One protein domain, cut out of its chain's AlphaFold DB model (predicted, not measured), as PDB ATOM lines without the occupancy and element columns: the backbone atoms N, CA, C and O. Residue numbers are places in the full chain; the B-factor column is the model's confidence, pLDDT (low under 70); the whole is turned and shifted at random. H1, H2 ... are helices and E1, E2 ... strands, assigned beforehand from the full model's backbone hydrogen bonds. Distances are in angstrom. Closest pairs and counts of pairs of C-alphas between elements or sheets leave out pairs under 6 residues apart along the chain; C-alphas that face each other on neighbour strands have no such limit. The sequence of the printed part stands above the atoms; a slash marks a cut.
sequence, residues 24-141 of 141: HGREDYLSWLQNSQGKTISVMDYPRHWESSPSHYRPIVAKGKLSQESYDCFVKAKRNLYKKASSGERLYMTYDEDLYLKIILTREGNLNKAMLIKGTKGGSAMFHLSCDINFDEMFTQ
ATOM      1  N   HIS A  24      99.066  19.302 -26.177       74.38
ATOM      2  CA  HIS A  24      98.481  18.498 -25.096       74.38
ATOM      3  C   HIS A  24      96.936  18.463 -25.145       74.38
ATOM      4  O   HIS A  24      96.270  19.493 -24.994       74.38
ATOM      5  N   GLY A  25      96.366  17.272 -25.353       82.38
ATOM      6  CA  GLY A  25      94.922  17.041 -25.443       82.38
ATOM      7  C   GLY A  25      94.283  17.262 -26.825       82.38
ATOM      8  O   GLY A  25      93.068  17.114 -26.932       82.38
ATOM      9  N   ARG A  26      95.050  17.595 -27.875       88.50
ATOM     10  CA  ARG A  26      94.551  17.692 -29.263       88.50
ATOM     11  C   ARG A  26      94.182  16.330 -29.826       88.50
ATOM     12  O   ARG A  26      93.131  16.210 -30.438       88.50
ATOM     13  N   GLU A  27      95.020  15.321 -29.612       90.56
ATOM     14  CA  GLU A  27      94.754  13.963 -30.102       90.56
ATOM     15  C   GLU A  27      93.454  13.406 -29.517       90.56
ATOM     16  O   GLU A  27      92.594  12.959 -30.267       90.56
ATOM     17  N   ASP A  28      93.255  13.544 -28.203       90.06
ATOM     18  CA  ASP A  28      92.002  13.170 -27.538       90.06
ATOM     19  C   ASP A  28      90.793  13.923 -28.117       90.06
ATOM     20  O   ASP A  28      89.748  13.331 -28.384       90.06
ATOM     21  N   TYR A  29      90.933  15.236 -28.326       92.12
ATOM     22  CA  TYR A  29      89.896  16.082 -28.917       92.12
ATOM     23  C   TYR A  29      89.530  15.635 -30.343       92.12
ATOM     24  O   TYR A  29      88.350  15.487 -30.658       92.12
ATOM     25  N   LEU A  30      90.526  15.367 -31.194       94.00
ATOM     26  CA  LEU A  30      90.312  14.891 -32.562       94.00
ATOM     27  C   LEU A  30      89.736  13.471 -32.587       94.00
ATOM     28  O   LEU A  30      88.857  13.187 -33.397       94.00
ATOM     29  N   SER A  31      90.180  12.599 -31.681       93.56
ATOM     30  CA  SER A  31      89.631  11.250 -31.535       93.56
ATOM     31  C   SER A  31      88.154  11.294 -31.146       93.56
ATOM     32  O   SER A  31      87.345  10.582 -31.738       93.56
ATOM     33  N   TRP A  32      87.768  12.184 -30.225       94.12
ATOM     34  CA  TRP A  32      86.362  12.398 -29.885       94.12
ATOM     35  C   TRP A  32      85.543  12.844 -31.104       94.12
ATOM     36  O   TRP A  32      84.480  12.279 -31.360       94.12
ATOM     37  N   LEU A  33      86.049  13.798 -31.902       95.50
ATOM     38  CA  LEU A  33      85.370  14.253 -33.123       95.50
ATOM     39  C   LEU A  33      85.187  13.115 -34.127       95.50
ATOM     40  O   LEU A  33      84.075  12.906 -34.609       95.50
ATOM     41  N   GLN A  34      86.245  12.356 -34.404       95.81
ATOM     42  CA  GLN A  34      86.189  11.206 -35.304       95.81
ATOM     43  C   GLN A  34      85.168  10.171 -34.812       95.81
ATOM     44  O   GLN A  34      84.323   9.712 -35.576       95.81
ATOM     45  N   ASN A  35      85.180   9.863 -33.516       94.75
ATOM     46  CA  ASN A  35      84.249   8.919 -32.903       94.75
ATOM     47  C   ASN A  35      82.804   9.424 -32.865       94.75
ATOM     48  O   ASN A  35      81.894   8.612 -32.687       94.75
ATOM     49  N   SER A  36      82.582  10.731 -32.998       94.06
ATOM     50  CA  SER A  36      81.251  11.335 -33.054       94.06
ATOM     51  C   SER A  36      80.607  11.242 -34.443       94.06
ATOM     52  O   SER A  36      79.391  11.400 -34.561       94.06
ATOM     53  N   GLN A  37      81.383  10.953 -35.495       93.25
ATOM     54  CA  GLN A  37      80.863  10.889 -36.859       93.25
ATOM     55  C   GLN A  37      79.749   9.844 -36.984       93.25
ATOM     56  O   GLN A  37      79.870   8.703 -36.541       93.25
ATOM     57  N   GLY A  38      78.625  10.257 -37.573       89.88
ATOM     58  CA  GLY A  38      77.438   9.415 -37.741       89.88
ATOM     59  C   GLY A  38      76.634   9.161 -36.460       89.88
ATOM     60  O   GLY A  38      75.523   8.630 -36.552       89.88
ATOM     61  N   LYS A  39      77.128   9.572 -35.285       94.94
ATOM     62  CA  LYS A  39      76.401   9.474 -34.018       94.94
ATOM     63  C   LYS A  39      75.499  10.679 -33.816       94.94
ATOM     64  O   LYS A  39      75.772  11.783 -34.280       94.94
ATOM     65  N   THR A  40      74.413  10.450 -33.088       95.38
ATOM     66  CA  THR A  40      73.555  11.546 -32.651       95.38
ATOM     67  C   THR A  40      74.158  12.179 -31.410       95.38
ATOM     68  O   THR A  40      74.265  11.537 -30.368       95.38
ATOM     69  N   ILE A  41      74.541  13.440 -31.531       95.12
ATOM     70  CA  ILE A  41      75.069  14.256 -30.450       95.12
ATOM     71  C   ILE A  41      73.902  14.961 -29.773       95.12
ATOM     72  O   ILE A  41      73.011  15.484 -30.438       95.12
ATOM     73  N   SER A  42      73.911  14.968 -28.446       93.75
ATOM     74  CA  SER A  42      73.003  15.776 -27.635       93.75
ATOM     75  C   SER A  42      73.764  16.955 -27.046       93.75
ATOM     76  O   SER A  42      74.907  16.794 -26.608       93.75
ATOM     77  N   VAL A  43      73.126  18.121 -27.022       94.06
ATOM     78  CA  VAL A  43      73.657  19.356 -26.443       94.06
ATOM     79  C   VAL A  43      72.852  19.730 -25.212       94.06
ATOM     80  O   VAL A  43      71.627  19.628 -25.210       94.06
ATOM     81  N   MET A  44      73.549  20.156 -24.167       91.06
ATOM     82  CA  MET A  44      72.973  20.559 -22.888       91.06
ATOM     83  C   MET A  44      73.726  21.757 -22.311       91.06
ATOM     84  O   MET A  44      74.927  21.911 -22.545       91.06
ATOM     85  N   ASP A  45      73.042  22.553 -21.495       89.00
ATOM     86  CA  ASP A  45      73.645  23.697 -20.793       89.00
ATOM     87  C   ASP A  45      74.592  23.249 -19.671       89.00
ATOM     88  O   ASP A  45      75.473  23.994 -19.234       89.00
ATOM     89  N   TYR A  46      74.435  22.005 -19.204       85.06
ATOM     90  CA  TYR A  46      75.229  21.440 -18.123       85.06
ATOM     91  C   TYR A  46      75.391  19.912 -18.236       85.06
ATOM     92  O   TYR A  46      74.401  19.233 -18.519       85.06
ATOM     93  N   PRO A  47      76.590  19.336 -17.993       82.69
ATOM     94  CA  PRO A  47      76.821  17.892 -18.086       82.69
ATOM     95  C   PRO A  47      75.981  17.054 -17.121       82.69
ATOM     96  O   PRO A  47      75.789  17.398 -15.953       82.69
ATOM     97  N   ARG A  48      75.573  15.868 -17.582       75.12
ATOM     98  CA  ARG A  48      74.665  14.965 -16.862       75.12
ATOM     99  C   ARG A  48      75.210  14.514 -15.497       75.12
ATOM    100  O   ARG A  48      74.456  14.406 -14.537       75.12
ATOM    101  N   HIS A  49      76.503  14.245 -15.371       72.62
ATOM    102  CA  HIS A  49      77.064  13.656 -14.142       72.62
ATOM    103  C   HIS A  49      77.617  14.683 -13.150       72.62
ATOM    104  O   HIS A  49      78.277  14.316 -12.181       72.62
ATOM    105  N   TRP A  50      77.406  15.974 -13.405       75.88
ATOM    106  CA  TRP A  50      77.970  17.048 -12.586       75.88
ATOM    107  C   TRP A  50      77.012  17.549 -11.503       75.88
ATOM    108  O   TRP A  50      77.413  18.341 -10.655       75.88
ATOM    109  N   GLU A  51      75.773  17.058 -11.482       62.41
ATOM    110  CA  GLU A  51      74.783  17.437 -10.478       62.41
ATOM    111  C   GLU A  51      74.549  16.353  -9.432       62.41
ATOM    112  O   GLU A  51      74.433  15.165  -9.733       62.41
ATOM    113  N   SER A  52      74.405  16.806  -8.189       56.97
ATOM    114  CA  SER A  52      74.142  15.991  -7.003       56.97
ATOM    115  C   SER A  52      72.649  15.726  -6.753       56.97
ATOM    116  O   SER A  52      72.330  15.024  -5.800       56.97
ATOM    117  N   SER A  53      71.731  16.295  -7.553       48.34
ATOM    118  CA  SER A  53      70.280  16.219  -7.314       48.34
ATOM    119  C   SER A  53      69.477  15.911  -8.595       48.34
ATOM    120  O   SER A  53      69.717  16.545  -9.620       48.34
ATOM    121  N   PRO A  54      68.493  14.988  -8.551       49.53
ATOM    122  CA  PRO A  54      67.640  14.619  -9.687       49.53
ATOM    123  C   PRO A  54      66.508  15.615 -10.024       49.53
ATOM    124  O   PRO A  54      65.737  15.358 -10.945       49.53
ATOM    125  N   SER A  55      66.370  16.735  -9.305       48.22
ATOM    126  CA  SER A  55      65.223  17.656  -9.432       48.22
ATOM    127  C   SER A  55      65.332  18.722 -10.529       48.22
ATOM    128  O   SER A  55      64.391  19.494 -10.711       48.22
ATOM    129  N   HIS A  56      66.441  18.792 -11.263       52.12
ATOM    130  CA  HIS A  56      66.589  19.722 -12.379       52.12
ATOM    131  C   HIS A  56      66.435  18.961 -13.688       52.12
ATOM    132  O   HIS A  56      67.277  18.154 -14.076       52.12
ATOM    133  N   TYR A  57      65.300  19.189 -14.346       55.03
ATOM    134  CA  TYR A  57      65.077  18.773 -15.722       55.03
ATOM    135  C   TYR A  57      66.253  19.299 -16.552       55.03
ATOM    136  O   TYR A  57      66.557  20.487 -16.491       55.03
ATOM    137  N   ARG A  58      66.954  18.410 -17.260       65.56
ATOM    138  CA  ARG A  58      68.144  18.748 -18.053       65.56
ATOM    139  C   ARG A  58      67.708  18.881 -19.503       65.56
ATOM    140  O   ARG A  58      67.707  17.862 -20.201       65.56
ATOM    141  N   PRO A  59      67.239  20.060 -19.948       74.44
ATOM    142  CA  PRO A  59      66.772  20.197 -21.310       74.44
ATOM    143  C   PRO A  59      67.934  19.882 -22.250       74.44
ATOM    144  O   PRO A  59      69.004  20.483 -22.189       74.44
ATOM    145  N   ILE A  60      67.717  18.885 -23.105       88.31
ATOM    146  CA  ILE A  60      68.491  18.771 -24.330       88.31
ATOM    147  C   ILE A  60      68.084  19.986 -25.160       88.31
ATOM    148  O   ILE A  60      66.923  20.083 -25.553       88.31
ATOM    149  N   VAL A  61      69.012  20.916 -25.374       92.12
ATOM    150  CA  VAL A  61      68.741  22.159 -26.114       92.12
ATOM    151  C   VAL A  61      68.857  21.956 -27.621       92.12
ATOM    152  O   VAL A  61      68.165  22.609 -28.389       92.12
ATOM    153  N   ALA A  62      69.676  20.991 -28.046       93.38
ATOM    154  CA  ALA A  62      69.757  20.554 -29.433       93.38
ATOM    155  C   ALA A  62      70.170  19.085 -29.515       93.38
ATOM    156  O   ALA A  62      70.838  18.550 -28.622       93.38
ATOM    157  N   LYS A  63      69.784  18.422 -30.605       93.56
ATOM    158  CA  LYS A  63      70.166  17.042 -30.885       93.56
ATOM    159  C   LYS A  63      70.270  16.828 -32.386       93.56
ATOM    160  O   LYS A  63      69.356  17.196 -33.113       93.56
ATOM    161  N   GLY A  64      71.340  16.186 -32.835       95.56
ATOM    162  CA  GLY A  64      71.518  15.895 -34.253       95.56
ATOM    163  C   GLY A  64      72.871  15.281 -34.571       95.56
ATOM    164  O   GLY A  64      73.677  15.003 -33.681       95.56
ATOM    165  N   LYS A  65      73.115  15.035 -35.855       96.69
ATOM    166  CA  LYS A  65      74.435  14.636 -36.358       96.69
ATOM    167  C   LYS A  65      75.182  15.890 -36.784       96.69
ATOM    168  O   LYS A  65      74.573  16.771 -37.384       96.69
ATOM    169  N   LEU A  66      76.474  15.980 -36.470       95.56
ATOM    170  CA  LEU A  66      77.287  17.112 -36.922       95.56
ATOM    171  C   LEU A  66      77.241  17.213 -38.448       95.56
ATOM    172  O   LEU A  66      77.473  16.216 -39.137       95.56
ATOM    173  N   SER A  67      76.970  18.414 -38.958       95.44
ATOM    174  CA  SER A  67      77.136  18.702 -40.378       95.44
ATOM    175  C   SER A  67      78.609  18.565 -40.778       95.44
ATOM    176  O   SER A  67      79.513  18.711 -39.946       95.44
ATOM    177  N   GLN A  68      78.870  18.278 -42.057       94.69
ATOM    178  CA  GLN A  68      80.247  18.159 -42.549       94.69
ATOM    179  C   GLN A  68      81.027  19.466 -42.354       94.69
ATOM    180  O   GLN A  68      82.188  19.439 -41.958       94.69
ATOM    181  N   GLU A  69      80.373  20.606 -42.567       95.06
ATOM    182  CA  GLU A  69      80.962  21.932 -42.369       95.06
ATOM    183  C   GLU A  69      81.377  22.167 -40.910       95.06
ATOM    184  O   GLU A  69      82.507  22.583 -40.636       95.06
ATOM    185  N   SER A  70      80.508  21.808 -39.961       95.75
ATOM    186  CA  SER A  70      80.821  21.885 -38.532       95.75
ATOM    187  C   SER A  70      81.987  20.980 -38.168       95.75
ATOM    188  O   SER A  70      82.927  21.419 -37.504       95.75
ATOM    189  N   TYR A  71      81.968  19.728 -38.634       96.38
ATOM    190  CA  TYR A  71      83.063  18.784 -38.416       96.38
ATOM    191  C   TYR A  71      84.400  19.341 -38.927       96.38
ATOM    192  O   TYR A  71      85.388  19.361 -38.189       96.38
ATOM    193  N   ASP A  72      84.422  19.863 -40.155       95.75
ATOM    194  CA  ASP A  72      85.613  20.456 -40.758       95.75
ATOM    195  C   ASP A  72      86.116  21.663 -39.959       95.75
ATOM    196  O   ASP A  72      87.332  21.839 -39.806       95.75
ATOM    197  N   CYS A  73      85.210  22.479 -39.409       95.62
ATOM    198  CA  CYS A  73      85.582  23.566 -38.511       95.62
ATOM    199  C   CYS A  73      86.258  23.049 -37.235       95.62
ATOM    200  O   CYS A  73      87.351  23.508 -36.883       95.62
ATOM    201  N   PHE A  74      85.652  22.068 -36.560       95.88
ATOM    202  CA  PHE A  74      86.210  21.499 -35.335       95.88
ATOM    203  C   PHE A  74      87.583  20.852 -35.573       95.88
ATOM    204  O   PHE A  74      88.487  21.028 -34.754       95.88
ATOM    205  N   VAL A  75      87.799  20.163 -36.695       95.69
ATOM    206  CA  VAL A  75      89.104  19.560 -37.030       95.69
ATOM    207  C   VAL A  75      90.186  20.623 -37.268       95.69
ATOM    208  O   VAL A  75      91.339  20.449 -36.854       95.69
ATOM    209  N   LYS A  76      89.828  21.753 -37.892       94.88
ATOM    210  CA  LYS A  76      90.742  22.877 -38.174       94.88
ATOM    211  C   LYS A  76      91.021  23.766 -36.956       94.88
ATOM    212  O   LYS A  76      91.821  24.699 -37.065       94.88
ATOM    213  N   ALA A  77      90.409  23.479 -35.805       92.81
ATOM    214  CA  ALA A  77      90.607  24.235 -34.576       92.81
ATOM    215  C   ALA A  77      92.091  24.295 -34.175       92.81
ATOM    216  O   ALA A  77      92.833  23.310 -34.286       92.81
ATOM    217  N   LYS A  78      92.530  25.455 -33.682       90.56
ATOM    218  CA  LYS A  78      93.929  25.712 -33.297       90.56
ATOM    219  C   LYS A  78      94.050  25.897 -31.796       90.56
ATOM    220  O   LYS A  78      93.161  26.490 -31.185       90.56
ATOM    221  N   ARG A  79      95.144  25.438 -31.180       89.25
ATOM    222  CA  ARG A  79      95.361  25.631 -29.739       89.25
ATOM    223  C   ARG A  79      95.300  27.114 -29.385       89.25
ATOM    224  O   ARG A  79      96.021  27.943 -29.933       89.25
ATOM    225  N   ASN A  80      94.445  27.445 -28.425       85.44
ATOM    226  CA  ASN A  80      94.347  28.794 -27.902       85.44
ATOM    227  C   ASN A  80      95.383  28.982 -26.781       85.44
ATOM    228  O   ASN A  80      95.190  28.518 -25.653       85.44
ATOM    229  N   LEU A  81      96.482  29.676 -27.092       79.19
ATOM    230  CA  LEU A  81      97.553  29.993 -26.134       79.19
ATOM    231  C   LEU A  81      97.063  30.907 -25.001       79.19
ATOM    232  O   LEU A  81      97.513  30.800 -23.860       79.19
ATOM    233  N   TYR A  82      96.061  31.740 -25.282       71.50
ATOM    234  CA  TYR A  82      95.387  32.575 -24.301       71.50
ATOM    235  C   TYR A  82      94.210  31.792 -23.717       71.50
ATOM    236  O   TYR A  82      93.044  32.054 -24.019       71.50
ATOM    237  N   LYS A  83      94.512  30.803 -22.862       65.31
ATOM    238  CA  LYS A  83      93.523  29.926 -22.196       65.31
ATOM    239  C   LYS A  83      92.400  30.669 -21.456       65.31
ATOM    240  O   LYS A  83      91.432  30.028 -21.051       65.31
ATOM    241  N   LYS A  84      92.507  31.989 -21.250       65.88
ATOM    242  CA  LYS A  84      91.422  32.804 -20.696       65.88
ATOM    243  C   LYS A  84      90.143  32.543 -21.502       65.88
ATOM    244  O   LYS A  84      90.091  32.738 -22.722       65.88
ATOM    245  N   ALA A  85      89.128  32.038 -20.804       56.47
ATOM    246  CA  ALA A  85      87.824  31.763 -21.381       56.47
ATOM    247  C   ALA A  85      87.280  33.061 -21.990       56.47
ATOM    248  O   ALA A  85      87.311  34.103 -21.333       56.47
ATOM    249  N   SER A  86      86.819  33.011 -23.244       62.69
ATOM    250  CA  SER A  86      85.999  34.112 -23.748       62.69
ATOM    251  C   SER A  86      84.722  34.172 -22.909       62.69
ATOM    252  O   SER A  86      84.217  33.143 -22.445       62.69
ATOM    253  N   SER A  87      84.229  35.383 -22.663       68.75
ATOM    254  CA  SER A  87      82.857  35.572 -22.206       68.75
ATOM    255  C   SER A  87      81.940  35.125 -23.339       68.75
ATOM    256  O   SER A  87      82.022  35.679 -24.433       68.75
ATOM    257  N   GLY A  88      81.130  34.109 -23.089       84.31
ATOM    258  CA  GLY A  88      80.265  33.495 -24.083       84.31
ATOM    259  C   GLY A  88      79.417  32.416 -23.434       84.31
ATOM    260  O   GLY A  88      79.758  31.930 -22.345       84.31
ATOM    261  N   GLU A  89      78.317  32.070 -24.090       92.38
ATOM    262  CA  GLU A  89      77.477  30.949 -23.687       92.38
ATOM    263  C   GLU A  89      78.269  29.643 -23.764       92.38
ATOM    264  O   GLU A  89      79.168  29.490 -24.594       92.38
ATOM    265  N   ARG A  90      77.999  28.725 -22.836       92.06
ATOM    266  CA  ARG A  90      78.730  27.465 -22.700       92.06
ATOM    267  C   ARG A  90      77.749  26.327 -22.835       92.06
ATOM    268  O   ARG A  90      76.872  26.196 -21.993       92.06
ATOM    269  N   LEU A  91      77.985  25.485 -23.826       93.75
ATOM    270  CA  LEU A  91      77.184  24.299 -24.073       93.75
ATOM    271  C   LEU A  91      78.078  23.064 -24.058       93.75
ATOM    272  O   LEU A  91      79.296  23.141 -24.256       93.75
ATOM    273  N   TYR A  92      77.468  21.916 -23.805       93.06
ATOM    274  CA  TYR A  92      78.155  20.647 -23.633       93.06
ATOM    275  C   TYR A  92      77.558  19.620 -24.584       93.06
ATOM    276  O   TYR A  92      76.387  19.267 -24.479       93.06
ATOM    277  N   MET A  93      78.380  19.146 -25.515       94.06
ATOM    278  CA  MET A  93      78.014  18.157 -26.522       94.06
ATOM    279  C   MET A  93      78.492  16.769 -26.095       94.06
ATOM    280  O   MET A  93      79.637  16.621 -25.675       94.06
ATOM    281  N   THR A  94      77.662  15.739 -26.238       93.44
ATOM    282  CA  THR A  94      78.050  14.346 -25.949       93.44
ATOM    283  C   THR A  94      77.303  13.346 -26.834       93.44
ATOM    284  O   THR A  94      76.208  13.639 -27.318       93.44
ATOM    285  N   TYR A  95      77.889  12.163 -27.031       91.81
ATOM    286  CA  TYR A  95      77.249  11.014 -27.682       91.81
ATOM    287  C   TYR A  95      77.258   9.735 -26.815       91.81
ATOM    288  O   TYR A  95      76.590   8.774 -27.187       91.81
ATOM    289  N   ASP A  96      78.006   9.692 -25.703       83.38
ATOM    290  CA  ASP A  96      78.207   8.497 -24.859       83.38
ATOM    291  C   ASP A  96      78.217   8.782 -23.341       83.38
ATOM    292  O   ASP A  96      78.633   7.938 -22.560       83.38
ATOM    293  N   GLU A  97      77.707   9.944 -22.917       72.50
ATOM    294  CA  GLU A  97      77.456  10.354 -21.517       72.50
ATOM    295  C   GLU A  97      78.698  10.579 -20.628       72.50
ATOM    296  O   GLU A  97      78.634  11.409 -19.715       72.50
ATOM    297  N   ASP A  98      79.839   9.965 -20.936       78.94
ATOM    298  CA  ASP A  98      81.078  10.055 -20.146       78.94
ATOM    299  C   ASP A  98      82.015  11.192 -20.589       78.94
ATOM    300  O   ASP A  98      82.768  11.766 -19.786       78.94
ATOM    301  N   LEU A  99      81.968  11.530 -21.880       88.69
ATOM    302  CA  LEU A  99      82.826  12.527 -22.505       88.69
ATOM    303  C   LEU A  99      82.001  13.678 -23.062       88.69
ATOM    304  O   LEU A  99      81.030  13.483 -23.798       88.69
ATOM    305  N   TYR A 100      82.437  14.895 -22.747       91.81
ATOM    306  CA  TYR A 100      81.775  16.109 -23.201       91.81
ATOM    307  C   TYR A 100      82.737  16.958 -24.005       91.81
ATOM    308  O   TYR A 100      83.832  17.275 -23.544       91.81
ATOM    309  N   LEU A 101      82.298  17.415 -25.170       94.19
ATOM    310  CA  LEU A 101      82.920  18.546 -25.826       94.19
ATOM    311  C   LEU A 101      82.225  19.821 -25.353       94.19
ATOM    312  O   LEU A 101      81.077  20.093 -25.700       94.19
ATOM    313  N   LYS A 102      82.920  20.605 -24.530       93.50
ATOM    314  CA  LYS A 102      82.464  21.938 -24.151       93.50
ATOM    315  C   LYS A 102      82.716  22.886 -25.312       93.50
ATOM    316  O   LYS A 102      83.874  23.101 -25.675       93.50
ATOM    317  N   ILE A 103      81.663  23.512 -25.809       94.56
ATOM    318  CA  ILE A 103      81.743  24.601 -26.777       94.56
ATOM    319  C   ILE A 103      81.441  25.933 -26.096       94.56
ATOM    320  O   ILE A 103      80.719  26.002 -25.098       94.56
ATOM    321  N   ILE A 104      82.060  26.993 -26.601       94.25
ATOM    322  CA  ILE A 104      81.801  28.368 -26.191       94.25
ATOM    323  C   ILE A 104      81.341  29.119 -27.428       94.25
ATOM    324  O   ILE A 104      82.058  29.112 -28.433       94.25
ATOM    325  N   LEU A 105      80.184  29.764 -27.332       94.25
ATOM    326  CA  LEU A 105      79.630  30.596 -28.391       94.25
ATOM    327  C   LEU A 105      80.091  32.053 -28.239       94.25
ATOM    328  O   LEU A 105      80.464  32.495 -27.145       94.25
ATOM    329  N   THR A 106      80.098  32.815 -29.327       92.94
ATOM    330  CA  THR A 106      80.147  34.283 -29.265       92.94
ATOM    331  C   THR A 106      78.814  34.840 -28.750       92.94
ATOM    332  O   THR A 106      77.898  34.089 -28.419       92.94
ATOM    333  N   ARG A 107      78.686  36.170 -28.646       90.56
ATOM    334  CA  ARG A 107      77.403  36.796 -28.271       90.56
ATOM    335  C   ARG A 107      76.353  36.662 -29.373       90.56
ATOM    336  O   ARG A 107      75.167  36.727 -29.090       90.56
ATOM    337  N   GLU A 108      76.812  36.479 -30.601       92.00
ATOM    338  CA  GLU A 108      76.024  36.323 -31.817       92.00
ATOM    339  C   GLU A 108      75.600  34.860 -32.051       92.00
ATOM    340  O   GLU A 108      74.929  34.572 -33.034       92.00
ATOM    341  N   GLY A 109      75.981  33.935 -31.158       92.94
ATOM    342  CA  GLY A 109      75.619  32.517 -31.254       92.94
ATOM    343  C   GLY A 109      76.560  31.670 -32.117       92.94
ATOM    344  O   GLY A 109      76.281  30.493 -32.343       92.94
ATOM    345  N   ASN A 110      77.692  32.221 -32.565       95.00
ATOM    346  CA  ASN A 110      78.626  31.506 -33.440       95.00
ATOM    347  C   ASN A 110      79.652  30.697 -32.640       95.00
ATOM    348  O   ASN A 110      80.074  31.086 -31.546       95.00
ATOM    349  N   LEU A 111      80.095  29.569 -33.194       94.75
ATOM    350  CA  LEU A 111      81.119  28.713 -32.597       94.75
ATOM    351  C   LEU A 111      82.449  29.472 -32.430       94.75
ATOM    352  O   LEU A 111      83.031  29.947 -33.396       94.75
ATOM    353  N   ASN A 112      82.980  29.554 -31.204       94.00
ATOM    354  CA  ASN A 112      84.206  30.318 -30.916       94.00
ATOM    355  C   ASN A 112      85.346  29.444 -30.385       94.00
ATOM    356  O   ASN A 112      86.500  29.551 -30.815       94.00
ATOM    357  N   LYS A 113      85.058  28.599 -29.392       93.75
ATOM    358  CA  LYS A 113      86.070  27.742 -28.761       93.75
ATOM    359  C   LYS A 113      85.508  26.375 -28.422       93.75
ATOM    360  O   LYS A 113      84.327  26.256 -28.116       93.75
ATOM    361  N   ALA A 114      86.385  25.380 -28.385       94.06
ATOM    362  CA  ALA A 114      86.058  24.024 -27.975       94.06
ATOM    363  C   ALA A 114      87.095  23.469 -26.993       94.06
ATOM    364  O   ALA A 114      88.271  23.840 -27.018       94.06
ATOM    365  N   MET A 115      86.658  22.591 -26.100       92.56
ATOM    366  CA  MET A 115      87.515  21.900 -25.142       92.56
ATOM    367  C   MET A 115      86.877  20.564 -24.772       92.56
ATOM    368  O   MET A 115      85.724  20.528 -24.351       92.56
ATOM    369  N   LEU A 116      87.631  19.475 -24.893       92.81
ATOM    370  CA  LEU A 116      87.185  18.166 -24.436       92.81
ATOM    371  C   LEU A 116      87.262  18.102 -22.908       92.81
ATOM    372  O   LEU A 116      88.220  18.577 -22.302       92.81
ATOM    373  N   ILE A 117      86.263  17.499 -22.286       88.94
ATOM    374  CA  ILE A 117      86.112  17.338 -20.846       88.94
ATOM    375  C   ILE A 117      85.893  15.855 -20.542       88.94
ATOM    376  O   ILE A 117      85.028  15.220 -21.151       88.94
ATOM    377  N   LYS A 118      86.660  15.310 -19.589       83.94
ATOM    378  CA  LYS A 118      86.568  13.906 -19.161       83.94
ATOM    379  C   LYS A 118      85.929  13.830 -17.766       83.94
ATOM    380  O   LYS A 118      86.557  14.204 -16.777       83.94
ATOM    381  N   GLY A 119      84.680  13.368 -17.659       71.06
ATOM    382  CA  GLY A 119      83.966  13.316 -16.373       71.06
ATOM    383  C   GLY A 119      83.897  14.678 -15.661       71.06
ATOM    384  O   GLY A 119      83.716  15.705 -16.306       71.06
ATOM    385  N   THR A 120      84.026  14.709 -14.325       65.06
ATOM    386  CA  THR A 120      84.020  15.939 -13.489       65.06
ATOM    387  C   THR A 120      85.390  16.604 -13.331       65.06
ATOM    388  O   THR A 120      85.492  17.652 -12.688       65.06
ATOM    389  N   LYS A 121      86.466  16.018 -13.874       60.59
ATOM    390  CA  LYS A 121      87.846  16.444 -13.599       60.59
ATOM    391  C   LYS A 121      88.678  16.529 -14.876       60.59
ATOM    392  O   LYS A 121      88.891  15.533 -15.549       60.59
ATOM    393  N   GLY A 122      89.257  17.708 -15.111       68.19
ATOM    394  CA  GLY A 122      90.242  17.938 -16.170       68.19
ATOM    395  C   GLY A 122      89.622  18.136 -17.557       68.19
ATOM    396  O   GLY A 122      88.827  17.330 -18.035       68.19
ATOM    397  N   GLY A 123      90.003  19.236 -18.206       72.19
ATOM    398  CA  GLY A 123      89.741  19.484 -19.622       72.19
ATOM    399  C   GLY A 123      91.028  19.386 -20.437       72.19
ATOM    400  O   GLY A 123      92.118  19.593 -19.897       72.19
ATOM    401  N   SER A 124      90.905  19.099 -21.731       81.56
ATOM    402  CA  SER A 124      91.997  19.227 -22.698       81.56
ATOM    403  C   SER A 124      92.483  20.679 -22.794       81.56
ATOM    404  O   SER A 124      91.943  21.598 -22.166       81.56
ATOM    405  N   ALA A 125      93.479  20.935 -23.647       87.94
ATOM    406  CA  ALA A 125      93.690  22.297 -24.120       87.94
ATOM    407  C   ALA A 125      92.396  22.867 -24.732       87.94
ATOM    408  O   ALA A 125      91.558  22.140 -25.268       87.94
ATOM    409  N   MET A 126      92.242  24.184 -24.621       90.31
ATOM    410  CA  MET A 126      91.171  24.916 -25.285       90.31
ATOM    411  C   MET A 126      91.618  25.251 -26.703       90.31
ATOM    412  O   MET A 126      92.725  25.762 -26.894       90.31
ATOM    413  N   PHE A 127      90.754  25.006 -27.675       92.00
ATOM    414  CA  PHE A 127      90.992  25.274 -29.086       92.00
ATOM    415  C   PHE A 127      90.092  26.414 -29.554       92.00
ATOM    416  O   PHE A 127      88.942  26.511 -29.134       92.00
ATOM    417  N   HIS A 128      90.628  27.300 -30.385       93.00
ATOM    418  CA  HIS A 128      89.869  28.336 -31.068       93.00
ATOM    419  C   HIS A 128      89.355  27.799 -32.405       93.00
ATOM    420  O   HIS A 128      90.114  27.197 -33.170       93.00
ATOM    421  N   LEU A 129      88.072  28.033 -32.650       93.50
ATOM    422  CA  LEU A 129      87.368  27.744 -33.887       93.50
ATOM    423  C   LEU A 129      87.393  29.025 -34.721       93.50
ATOM    424  O   LEU A 129      86.934  30.064 -34.264       93.50
ATOM    425  N   SER A 130      87.990  28.962 -35.909       87.69
ATOM    426  CA  SER A 130      88.146  30.118 -36.803       87.69
ATOM    427  C   SER A 130      87.091  30.158 -37.913       87.69
ATOM    428  O   SER A 130      87.336  30.758 -38.956       87.69
ATOM    429  N   CYS A 131      85.984  29.439 -37.740       89.06
ATOM    430  CA  CYS A 131      84.855  29.430 -38.663       89.06
ATOM    431  C   CYS A 131      83.736  30.330 -38.134       89.06
ATOM    432  O   CYS A 131      83.675  30.601 -36.937       89.06
ATOM    433  N   ASP A 132      82.851  30.751 -39.031       90.31
ATOM    434  CA  ASP A 132      81.656  31.522 -38.699       90.31
ATOM    435  C   ASP A 132      80.418  30.635 -38.876       90.31
ATOM    436  O   ASP A 132      79.676  30.772 -39.839       90.31
ATOM    437  N   ILE A 133      80.279  29.635 -37.999       95.12
ATOM    438  CA  ILE A 133      79.147  28.697 -37.999       95.12
ATOM    439  C   ILE A 133      78.244  29.048 -36.826       95.12
ATOM    440  O   ILE A 133      78.719  29.085 -35.681       95.12
ATOM    441  N   ASN A 134      76.958  29.271 -37.092       95.69
ATOM    442  CA  ASN A 134      75.976  29.487 -36.041       95.69
ATOM    443  C   ASN A 134      75.602  28.165 -35.353       95.69
ATOM    444  O   ASN A 134      75.582  27.104 -35.980       95.69
ATOM    445  N   PHE A 135      75.298  28.209 -34.055       95.12
ATOM    446  CA  PHE A 135      74.886  27.025 -33.301       95.12
ATOM    447  C   PHE A 135      73.706  26.277 -33.942       95.12
ATOM    448  O   PHE A 135      73.734  25.046 -34.006       95.12
ATOM    449  N   ASP A 136      72.720  27.004 -34.468       93.56
ATOM    450  CA  ASP A 136      71.513  26.411 -35.058       93.56
ATOM    451  C   ASP A 136      71.799  25.657 -36.373       93.56
ATOM    452  O   ASP A 136      71.041  24.773 -36.769       93.56
ATOM    453  N   GLU A 137      72.927  25.950 -37.025       93.88
ATOM    454  CA  GLU A 137      73.373  25.340 -38.287       93.88
ATOM    455  C   GLU A 137      74.318  24.148 -38.063       93.88
ATOM    456  O   GLU A 137      74.744  23.465 -39.002       93.88
ATOM    457  N   MET A 138      74.670  23.877 -36.803       94.38
ATOM    458  CA  MET A 138      75.713  22.916 -36.463       94.38
ATOM    459  C   MET A 138      75.334  21.470 -36.826       94.38
ATOM    460  O   MET A 138      76.196  20.615 -37.070       94.38
ATOM    461  N   PHE A 139      74.035  21.181 -36.849       94.81
ATOM    462  CA  PHE A 139      73.500  19.843 -37.044       94.81
ATOM    463  C   PHE A 139      72.746  19.706 -38.363       94.81
ATOM    464  O   PHE A 139      72.055  20.616 -38.810       94.81
ATOM    465  N   THR A 140      72.835  18.524 -38.966       88.25
ATOM    466  CA  THR A 140      71.911  18.128 -40.033       88.25
ATOM    467  C   THR A 140      70.590  17.661 -39.426       88.25
ATOM    468  O   THR A 140      70.601  17.012 -38.375       88.25
ATOM    469  N   GLN A 141      69.485  17.944 -40.121       61.91
ATOM    470  CA  GLN A 141      68.171  17.363 -39.819       61.91
ATOM    471  C   GLN A 141      68.165  15.842 -40.013       61.91
ATOM    472  O   GLN A 141      68.891  15.351 -40.911       61.91
TER     473      GLN A 141
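This is residues 24 to 141 of the 141 residues of an uncharacterized protein of Vibrio sp. OCN044 (UniProt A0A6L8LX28). A strongly twisted sheet of five antiparallel strands has H1 packed across one face, while the shorter H2 lies beside H1 and grazes the sheet. The last stretch, residues 119 to 141, folds back past the edge strand E5 and reaches the other edge strand, E2, pairing briefly with both; the loop residues 52 to 57 stick out. The printed part has 118 residues, with two named helices and five named strands along the chain as H1, E1, E2, H2, E3, E4, E5; across the sheet the order is E2, E1, E3, E4, E5. The class is mixed, helices and strands, with 50 residues, under half, in named elements. The whole is compact, with a radius of gyration of the C-alphas of 13.4 A and spans of 38 by 32 by 29 A.

H1, residues 26 to 36, begins at C-alpha 26 (94.551, 17.692, -29.263) and is 15.2 A long. E1 holds residues 41 to 44, and E2 residues 60 to 66, 15.4 A. H2 holds residues 68 to 75. E3 holds residues 90 to 94, E4 residues 99 to 105, 19.3 A, and E5 residues 111 to 118, 20.7 A, ending at C-alpha 118 (86.568, 13.906, -19.161).

E3, E4 and E5 form a meander, each strand the antiparallel neighbour of the one before; N 93 and O 101 are 2.9 A apart, N 102 and O 115 2.8 A. E1 and E3 are antiparallel neighbours, with N 92 and O 44 within hydrogen-bond range at 2.8 A, and the hairpin of E1 and E2 has N 43 and O 62 within that range at 2.8 A. E2, H2 and E3 form a split strand-helix-strand unit, two strands running the same way with E1 between them, its crossover right-handed. H1 is on the sheet at a height of 8.9 A, across the strands, 89 degrees to E5 on the local plane; the closest C-alphas of H1 and E5, Tyr 29 and Leu 116, are 5.6 A apart. H2 only grazes the sheet, with residues 70 to 74. H1 and H2 touch at a shallow tilt of 22 degrees, opposite ways, with the C-alphas of Leu 30 and Val 75 closest at 6.6 A. In H1 and H2 every O i to N i+4 pair is within hydrogen-bond range.

The C-alphas of Ser 55 and Lys 76, the two farthest apart, are 38.8 A from each other. The printed part has no cut; the links E1 to E2 and H2 to E3 are long. Mean pLDDT of the printed part is 85.9, with residues 51 to 58, 83 to 87, 120 to 122 and 141 under 70.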